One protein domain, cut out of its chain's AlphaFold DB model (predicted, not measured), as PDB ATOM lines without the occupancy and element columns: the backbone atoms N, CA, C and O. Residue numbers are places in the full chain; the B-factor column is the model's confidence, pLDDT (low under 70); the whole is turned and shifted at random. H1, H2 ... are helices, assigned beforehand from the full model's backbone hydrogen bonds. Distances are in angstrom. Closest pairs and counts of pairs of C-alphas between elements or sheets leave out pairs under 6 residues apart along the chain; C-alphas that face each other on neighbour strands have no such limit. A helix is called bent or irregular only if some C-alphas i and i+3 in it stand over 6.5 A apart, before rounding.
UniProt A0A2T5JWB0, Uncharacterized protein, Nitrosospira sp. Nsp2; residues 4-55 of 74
ATOM      1  N   ASP A   4     -45.163 -49.696  -8.304       78.88
ATOM      2  CA  ASP A   4     -46.466 -49.729  -8.972       78.88
ATOM      3  C   ASP A   4     -47.027 -48.316  -9.193       78.88
ATOM      4  O   ASP A   4     -47.596 -48.029 -10.246       78.88
ATOM      5  N   GLU A   5     -46.825 -47.406  -8.234       83.50
ATOM      6  CA  GLU A   5     -47.195 -45.993  -8.373       83.50
ATOM      7  C   GLU A   5     -46.359 -45.298  -9.452       83.50
ATOM      8  O   GLU A   5     -46.914 -44.592 -10.294       83.50
ATOM      9  N   ALA A   6     -45.048 -45.544  -9.476       83.00
ATOM     10  CA  ALA A   6     -44.134 -44.980 -10.464       83.00
ATOM     11  C   ALA A   6     -44.477 -45.451 -11.888       83.00
ATOM     12  O   ALA A   6     -44.591 -44.642 -12.811       83.00
ATOM     13  N   ILE A   7     -44.726 -46.755 -12.066       81.50
ATOM     14  CA  ILE A   7     -45.209 -47.327 -13.332       81.50
ATOM     15  C   ILE A   7     -46.532 -46.685 -13.739       81.50
ATOM     16  O   ILE A   7     -46.705 -46.342 -14.906       81.50
ATOM     17  N   ASN A   8     -47.466 -46.519 -12.801       83.56
ATOM     18  CA  ASN A   8     -48.763 -45.933 -13.104       83.56
ATOM     19  C   ASN A   8     -48.633 -44.478 -13.577       83.56
ATOM     20  O   ASN A   8     -49.257 -44.131 -14.574       83.56
ATOM     21  N   VAL A   9     -47.790 -43.658 -12.941       86.06
ATOM     22  CA  VAL A   9     -47.511 -42.279 -13.393       86.06
ATOM     23  C   VAL A   9     -46.969 -42.273 -14.825       86.06
ATOM     24  O   VAL A   9     -47.466 -41.529 -15.669       86.06
ATOM     25  N   LEU A  10     -46.004 -43.144 -15.134       83.12
ATOM     26  CA  LEU A  10     -45.424 -43.239 -16.479       83.12
ATOM     27  C   LEU A  10     -46.450 -43.714 -17.518       83.12
ATOM     28  O   LEU A  10     -46.521 -43.163 -18.614       83.12
ATOM     29  N   VAL A  11     -47.281 -44.701 -17.176       82.94
ATOM     30  CA  VAL A  11     -48.361 -45.193 -18.042       82.94
ATOM     31  C   VAL A  11     -49.387 -44.095 -18.316       82.94
ATOM     32  O   VAL A  11     -49.767 -43.885 -19.465       82.94
ATOM     33  N   GLN A  12     -49.838 -43.395 -17.276       83.06
ATOM     34  CA  GLN A  12     -50.818 -42.319 -17.403       83.06
ATOM     35  C   GLN A  12     -50.278 -41.190 -18.287       83.06
ATOM     36  O   GLN A  12     -50.964 -40.764 -19.217       83.06
ATOM     37  N   HIS A  13     -49.024 -40.793 -18.061       84.88
ATOM     38  CA  HIS A  13     -48.382 -39.706 -18.790       84.88
ATOM     39  C   HIS A  13     -48.089 -40.035 -20.257       84.88
ATOM     40  O   HIS A  13     -48.396 -39.235 -21.135       84.88
ATOM     41  N   PHE A  14     -47.504 -41.203 -20.539       81.12
ATOM     42  CA  PHE A  14     -47.021 -41.533 -21.886       81.12
ATOM     43  C   PHE A  14     -48.026 -42.293 -22.759       81.12
ATOM     44  O   PHE A  14     -47.853 -42.316 -23.975       81.12
ATOM     45  N   LEU A  15     -49.024 -42.966 -22.173       79.38
ATOM     46  CA  LEU A  15     -49.941 -43.839 -22.925       79.38
ATOM     47  C   LEU A  15     -51.406 -43.412 -22.876       79.38
ATOM     48  O   LEU A  15     -52.181 -43.858 -23.722       79.38
ATOM     49  N   LEU A  16     -51.811 -42.638 -21.869       78.62
ATOM     50  CA  LEU A  16     -53.216 -42.295 -21.631       78.62
ATOM     51  C   LEU A  16     -53.494 -40.792 -21.751       78.62
ATOM     52  O   LEU A  16     -54.575 -40.360 -21.357       78.62
ATOM     53  N   ASP A  17     -52.541 -40.021 -22.287       78.06
ATOM     54  CA  ASP A  17     -52.611 -38.561 -22.464       78.06
ATOM     55  C   ASP A  17     -53.013 -37.802 -21.183       78.06
ATOM     56  O   ASP A  17     -53.600 -36.720 -21.234       78.06
ATOM     57  N   ASN A  18     -52.710 -38.371 -20.013       82.12
ATOM     58  CA  ASN A  18     -53.003 -37.763 -18.726       82.12
ATOM     59  C   ASN A  18     -51.746 -37.049 -18.222       82.12
ATOM     60  O   ASN A  18     -50.808 -37.670 -17.719       82.12
ATOM     61  N   GLU A  19     -51.697 -35.739 -18.444       82.00
ATOM     62  CA  GLU A  19     -50.505 -34.942 -18.187       82.00
ATOM     63  C   GLU A  19     -50.183 -34.901 -16.683       82.00
ATOM     64  O   GLU A  19     -50.982 -34.463 -15.856       82.00
ATOM     65  N   HIS A  20     -48.984 -35.366 -16.335       87.38
ATOM     66  CA  HIS A  20     -48.417 -35.328 -14.994       87.38
ATOM     67  C   HIS A  20     -47.300 -34.289 -14.983       87.38
ATOM     68  O   HIS A  20     -46.729 -33.966 -16.029       87.38
ATOM     69  N   SER A  21     -46.968 -33.756 -13.808       90.06
ATOM     70  CA  SER A  21     -45.897 -32.766 -13.735       90.06
ATOM     71  C   SER A  21     -44.553 -33.390 -14.125       90.06
ATOM     72  O   SER A  21     -44.259 -34.540 -13.793       90.06
ATOM     73  N   LEU A  22     -43.685 -32.605 -14.774       86.69
ATOM     74  CA  LEU A  22     -42.340 -33.057 -15.153       86.69
ATOM     75  C   LEU A  22     -41.563 -33.619 -13.950       86.69
ATOM     76  O   LEU A  22     -40.794 -34.566 -14.096       86.69
ATOM     77  N   ARG A  23     -41.788 -33.053 -12.757       88.38
ATOM     78  CA  ARG A  23     -41.188 -33.516 -11.503       88.38
ATOM     79  C   ARG A  23     -41.640 -34.932 -11.146       88.38
ATOM     80  O   ARG A  23     -40.786 -35.774 -10.907       88.38
ATOM     81  N   GLU A  24     -42.942 -35.209 -11.172       86.81
ATOM     82  CA  GLU A  24     -43.487 -36.543 -10.872       86.81
ATOM     83  C   GLU A  24     -43.011 -37.600 -11.872       86.81
ATOM     84  O   GLU A  24     -42.646 -38.707 -11.482       86.81
ATOM     85  N   VAL A  25     -42.962 -37.249 -13.160       86.19
ATOM     86  CA  VAL A  25     -42.461 -38.143 -14.215       86.19
ATOM     87  C   VAL A  25     -40.974 -38.436 -14.014       86.19
ATOM     88  O   VAL A  25     -40.544 -39.583 -14.121       86.19
ATOM     89  N   THR A  26     -40.189 -37.411 -13.676       85.69
ATOM     90  CA  THR A  26     -38.749 -37.546 -13.422       85.69
ATOM     91  C   THR A  26     -38.484 -38.411 -12.192       85.69
ATOM     92  O   THR A  26     -37.693 -39.348 -12.276       85.69
ATOM     93  N   ASP A  27     -39.188 -38.166 -11.084       87.75
ATOM     94  CA  ASP A  27     -39.086 -38.967  -9.859       87.75
ATOM     95  C   ASP A  27     -39.453 -40.442 -10.133       87.75
ATOM     96  O   ASP A  27     -38.779 -41.355  -9.650       87.75
ATOM     97  N   ALA A  28     -40.460 -40.686 -10.983       85.00
ATOM     98  CA  ALA A  28     -40.857 -42.032 -11.399       85.00
ATOM     99  C   ALA A  28     -39.813 -42.720 -12.275       85.00
ATOM    100  O   ALA A  28     -39.553 -43.908 -12.095       85.00
ATOM    101  N   MET A  29     -39.168 -41.990 -13.186       81.19
ATOM    102  CA  MET A  29     -38.068 -42.534 -13.985       81.19
ATOM    103  C   MET A  29     -36.830 -42.848 -13.136       81.19
ATOM    104  O   MET A  29     -36.212 -43.896 -13.335       81.19
ATOM    105  N   PHE A  30     -36.478 -41.982 -12.180       83.69
ATOM    106  CA  PHE A  30     -35.319 -42.188 -11.303       83.69
ATOM    107  C   PHE A  30     -35.443 -43.456 -10.460       83.69
ATOM    108  O   PHE A  30     -34.460 -44.179 -10.300       83.69
ATOM    109  N   GLN A  31     -36.654 -43.781 -10.007       79.25
ATOM    110  CA  GLN A  31     -36.922 -44.999  -9.244       79.25
ATOM    111  C   GLN A  31     -36.526 -46.282 -10.000       79.25
ATOM    112  O   GLN A  31     -36.041 -47.235  -9.388       79.25
ATOM    113  N   PHE A  32     -36.651 -46.299 -11.331       71.88
ATOM    114  CA  PHE A  32     -36.251 -47.445 -12.158       71.88
ATOM    115  C   PHE A  32     -34.787 -47.422 -12.592       71.88
ATOM    116  O   PHE A  32     -34.267 -48.465 -12.985       71.88
ATOM    117  N   ASN A  33     -34.110 -46.276 -12.500       68.94
ATOM    118  CA  ASN A  33     -32.707 -46.150 -12.886       68.94
ATOM    119  C   ASN A  33     -31.759 -46.837 -11.886       68.94
ATOM    120  O   ASN A  33     -30.683 -47.288 -12.267       68.94
ATOM    121  N   GLU A  34     -32.152 -46.941 -10.612       62.75
ATOM    122  CA  GLU A  34     -31.241 -47.392  -9.550       62.75
ATOM    123  C   GLU A  34     -31.371 -48.872  -9.160       62.75
ATOM    124  O   GLU A  34     -30.453 -49.400  -8.534       62.75
ATOM    125  N   THR A  35     -32.468 -49.578  -9.487       56.84
ATOM    126  CA  THR A  35     -32.739 -50.863  -8.799       56.84
ATOM    127  C   THR A  35     -33.337 -52.033  -9.589       56.84
ATOM    128  O   THR A  35     -33.319 -53.138  -9.040       56.84
ATOM    129  N   LYS A  36     -33.846 -51.910 -10.830       60.22
ATOM    130  CA  LYS A  36     -34.550 -53.049 -11.479       60.22
ATOM    131  C   LYS A  36     -34.343 -53.178 -12.993       60.22
ATOM    132  O   LYS A  36     -34.238 -52.171 -13.684       60.22
ATOM    133  N   PRO A  37     -34.331 -54.416 -13.538       63.47
ATOM    134  CA  PRO A  37     -34.257 -54.633 -14.974       63.47
ATOM    135  C   PRO A  37     -35.511 -54.060 -15.638       63.47
ATOM    136  O   PRO A  37     -36.639 -54.320 -15.205       63.47
ATOM    137  N   TYR A  38     -35.297 -53.315 -16.721       70.56
ATOM    138  CA  TYR A  38     -36.317 -52.707 -17.579       70.56
ATOM    139  C   TYR A  38     -37.439 -53.666 -18.024       70.56
ATOM    140  O   TYR A  38     -38.475 -53.207 -18.491       70.56
ATOM    141  N   ASP A  39     -37.286 -54.978 -17.832       74.25
ATOM    142  CA  ASP A  39     -38.309 -56.000 -18.058       74.25
ATOM    143  C   ASP A  39     -39.614 -55.756 -17.287       74.25
ATOM    144  O   ASP A  39     -40.696 -55.928 -17.852       74.25
ATOM    145  N   ALA A  40     -39.553 -55.369 -16.008       73.38
ATOM    146  CA  ALA A  40     -40.761 -55.145 -15.203       73.38
ATOM    147  C   ALA A  40     -41.533 -53.903 -15.682       73.38
ATOM    148  O   ALA A  40     -42.761 -53.937 -15.824       73.38
ATOM    149  N   LEU A  41     -40.796 -52.839 -16.011       75.50
ATOM    150  CA  LEU A  41     -41.337 -51.629 -16.622       75.50
ATOM    151  C   LEU A  41     -41.924 -51.942 -18.006       75.50
ATOM    152  O   LEU A  41     -43.074 -51.607 -18.278       75.50
ATOM    153  N   GLY A  42     -41.181 -52.659 -18.850       79.19
ATOM    154  CA  GLY A  42     -41.601 -53.050 -20.194       79.19
ATOM    155  C   GLY A  42     -42.871 -53.902 -20.198       79.19
ATOM    156  O   GLY A  42     -43.801 -53.610 -20.950       79.19
ATOM    157  N   ARG A  43     -42.968 -54.908 -19.316       80.38
ATOM    158  CA  ARG A  43     -44.188 -55.724 -19.156       80.38
ATOM    159  C   ARG A  43     -45.383 -54.884 -18.725       80.38
ATOM    160  O   ARG A  43     -46.481 -55.090 -19.240       80.38
ATOM    161  N   SER A  44     -45.176 -53.945 -17.808       75.19
ATOM    162  CA  SER A  44     -46.256 -53.098 -17.298       75.19
ATOM    163  C   SER A  44     -46.739 -52.097 -18.345       75.19
ATOM    164  O   SER A  44     -47.945 -51.981 -18.562       75.19
ATOM    165  N   MET A  45     -45.813 -51.471 -19.076       79.31
ATOM    166  CA  MET A  45     -46.123 -50.610 -20.223       79.31
ATOM    167  C   MET A  45     -46.864 -51.388 -21.316       79.31
ATOM    168  O   MET A  45     -47.896 -50.938 -21.810       79.31
ATOM    169  N   PHE A  46     -46.401 -52.595 -21.652       79.75
ATOM    170  CA  PHE A  46     -47.062 -53.459 -22.632       79.75
ATOM    171  C   PHE A  46     -48.478 -53.864 -22.196       79.75
ATOM    172  O   PHE A  46     -49.423 -53.804 -22.990       79.75
ATOM    173  N   ALA A  47     -48.655 -54.238 -20.926       80.19
ATOM    174  CA  ALA A  47     -49.962 -54.578 -20.375       80.19
ATOM    175  C   ALA A  47     -50.917 -53.375 -20.389       80.19
ATOM    176  O   ALA A  47     -52.085 -53.530 -20.751       80.19
ATOM    177  N   ALA A  48     -50.427 -52.183 -20.038       76.62
ATOM    178  CA  ALA A  48     -51.202 -50.950 -20.090       76.62
ATOM    179  C   ALA A  48     -51.646 -50.618 -21.519       76.62
ATOM    180  O   ALA A  48     -52.845 -50.479 -21.756       76.62
ATOM    181  N   MET A  49     -50.716 -50.609 -22.484       80.00
ATOM    182  CA  MET A  49     -51.041 -50.415 -23.903       80.00
ATOM    183  C   MET A  49     -52.115 -51.399 -24.366       80.00
ATOM    184  O   MET A  49     -53.121 -50.991 -24.946       80.00
ATOM    185  N   THR A  50     -51.942 -52.687 -24.065       82.94
ATOM    186  CA  THR A  50     -52.887 -53.735 -24.472       82.94
ATOM    187  C   THR A  50     -54.283 -53.496 -23.894       82.94
ATOM    188  O   THR A  50     -55.272 -53.585 -24.622       82.94
ATOM    189  N   LYS A  51     -54.386 -53.140 -22.604       83.69
ATOM    190  CA  LYS A  51     -55.672 -52.819 -21.959       83.69
ATOM    191  C   LYS A  51     -56.358 -51.627 -22.626       83.69
ATOM    192  O   LYS A  51     -57.552 -51.713 -22.913       83.69
ATOM    193  N   THR A  52     -55.616 -50.561 -22.918       79.75
ATOM    194  CA  THR A  52     -56.145 -49.367 -23.596       79.75
ATOM    195  C   THR A  52     -56.691 -49.705 -24.979       79.75
ATOM    196  O   THR A  52     -57.827 -49.356 -25.296       79.75
ATOM    197  N   HIS A  53     -55.932 -50.456 -25.780       83.31
ATOM    198  CA  HIS A  53     -56.360 -50.858 -27.122       83.31
ATOM    199  C   HIS A  53     -57.594 -51.771 -27.073       83.31
ATOM    200  O   HIS A  53     -58.522 -51.600 -27.865       83.31
ATOM    201  N   ILE A  54     -57.662 -52.706 -26.117       86.50
ATOM    202  CA  ILE A  54     -58.854 -53.545 -25.915       86.50
ATOM    203  C   ILE A  54     -60.074 -52.685 -25.566       86.50
ATOM    204  O   ILE A  54     -61.139 -52.887 -26.150       86.50
ATOM    205  N   ALA A  55     -59.935 -51.719 -24.655       83.56
ATOM    206  CA  ALA A  55     -61.029 -50.827 -24.274       83.56
ATOM    207  C   ALA A  55     -61.526 -49.991 -25.468       83.56
ATOM    208  O   ALA A  55     -62.733 -49.898 -25.704       83.56
TER     209      ALA A  55
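Overview. This is residues 4 to 55 of the 74 residues of an uncharacterized protein of Nitrosospira sp. Nsp2 (UniProt A0A2T5JWB0). The longest helix, H3, and the helix before it, H2, form the two arms of a V, with a tight link at its point, and the first helix, H1, sits in the opening and packs on both arms at a steep slant. The link at the point of the V sticks out with residues 33 to 39, while a short link leads from H1 to H2. The printed part has 52 residues with three named helices, in the order H1, H2, H3, and no named strand; the class is all helix. It is compact, with a radius of gyration of the C-alphas of 11.0 A, and flat, spanning 33 by 25 by 12 A.

Arrangement. H3, residues 39 to 55, touches H1, residues 4 to 15. Their closest C-alphas are those of Met 45 and Val 11, 6.3 A apart, and the two helices run the same way at a steep tilt of 53 degrees. H1 also touches H2, residues 22 to 33, with 13 pairs of C-alphas within 8 A. The closest C-alphas here are those of Ala 6 and Ala 28, 4.5 A apart, and H1 and H2 run opposite ways at a steep tilt of 58 degrees. H2 and H3 are close but not clearly touching: their closest C-alphas, those of Phe 32 and Leu 41, are 8.0 A apart. They run opposite ways at a steep tilt of 50 degrees, and their centres are 18.6 A apart. In H1 and H3 every pair of O i and N i+4 is within hydrogen-bond range; in H2 it is 7 of 8.

Along the chain. H3 has 17 residues and measures 24.1 A from its first to its last C-alpha, from Asp 39 at (-38.309, -56.000, -18.058) to Ala 55 at (-61.029, -50.827, -24.274). H1 has 12 residues and measures 15.5 A; its first C-alpha, that of Asp 4, is at (-46.466, -49.729, -8.972). H2 also has 12 residues and measures 16.4 A, from Leu 22 to Asn 33. No helix is bent or irregular.

Size, cuts and confidence. The two C-alphas farthest apart in the domain are those of Glu 34 and Ala 55, at 33.4 A. The first and last printed C-alphas, those of Asp 4 and Ala 55, are 21.2 A apart. The printed part has no cut. The link from H2 to H3 has 5 residues and is tight, that from H1 to H2 has 6 and is short, and no link is long. Residues 33 to 39, of which 33 belongs to H2 and 39 to H3, stand free. The mean pLDDT of the printed part is 79.8, and the model's confidence is low, under 70, at residues 33 to 37.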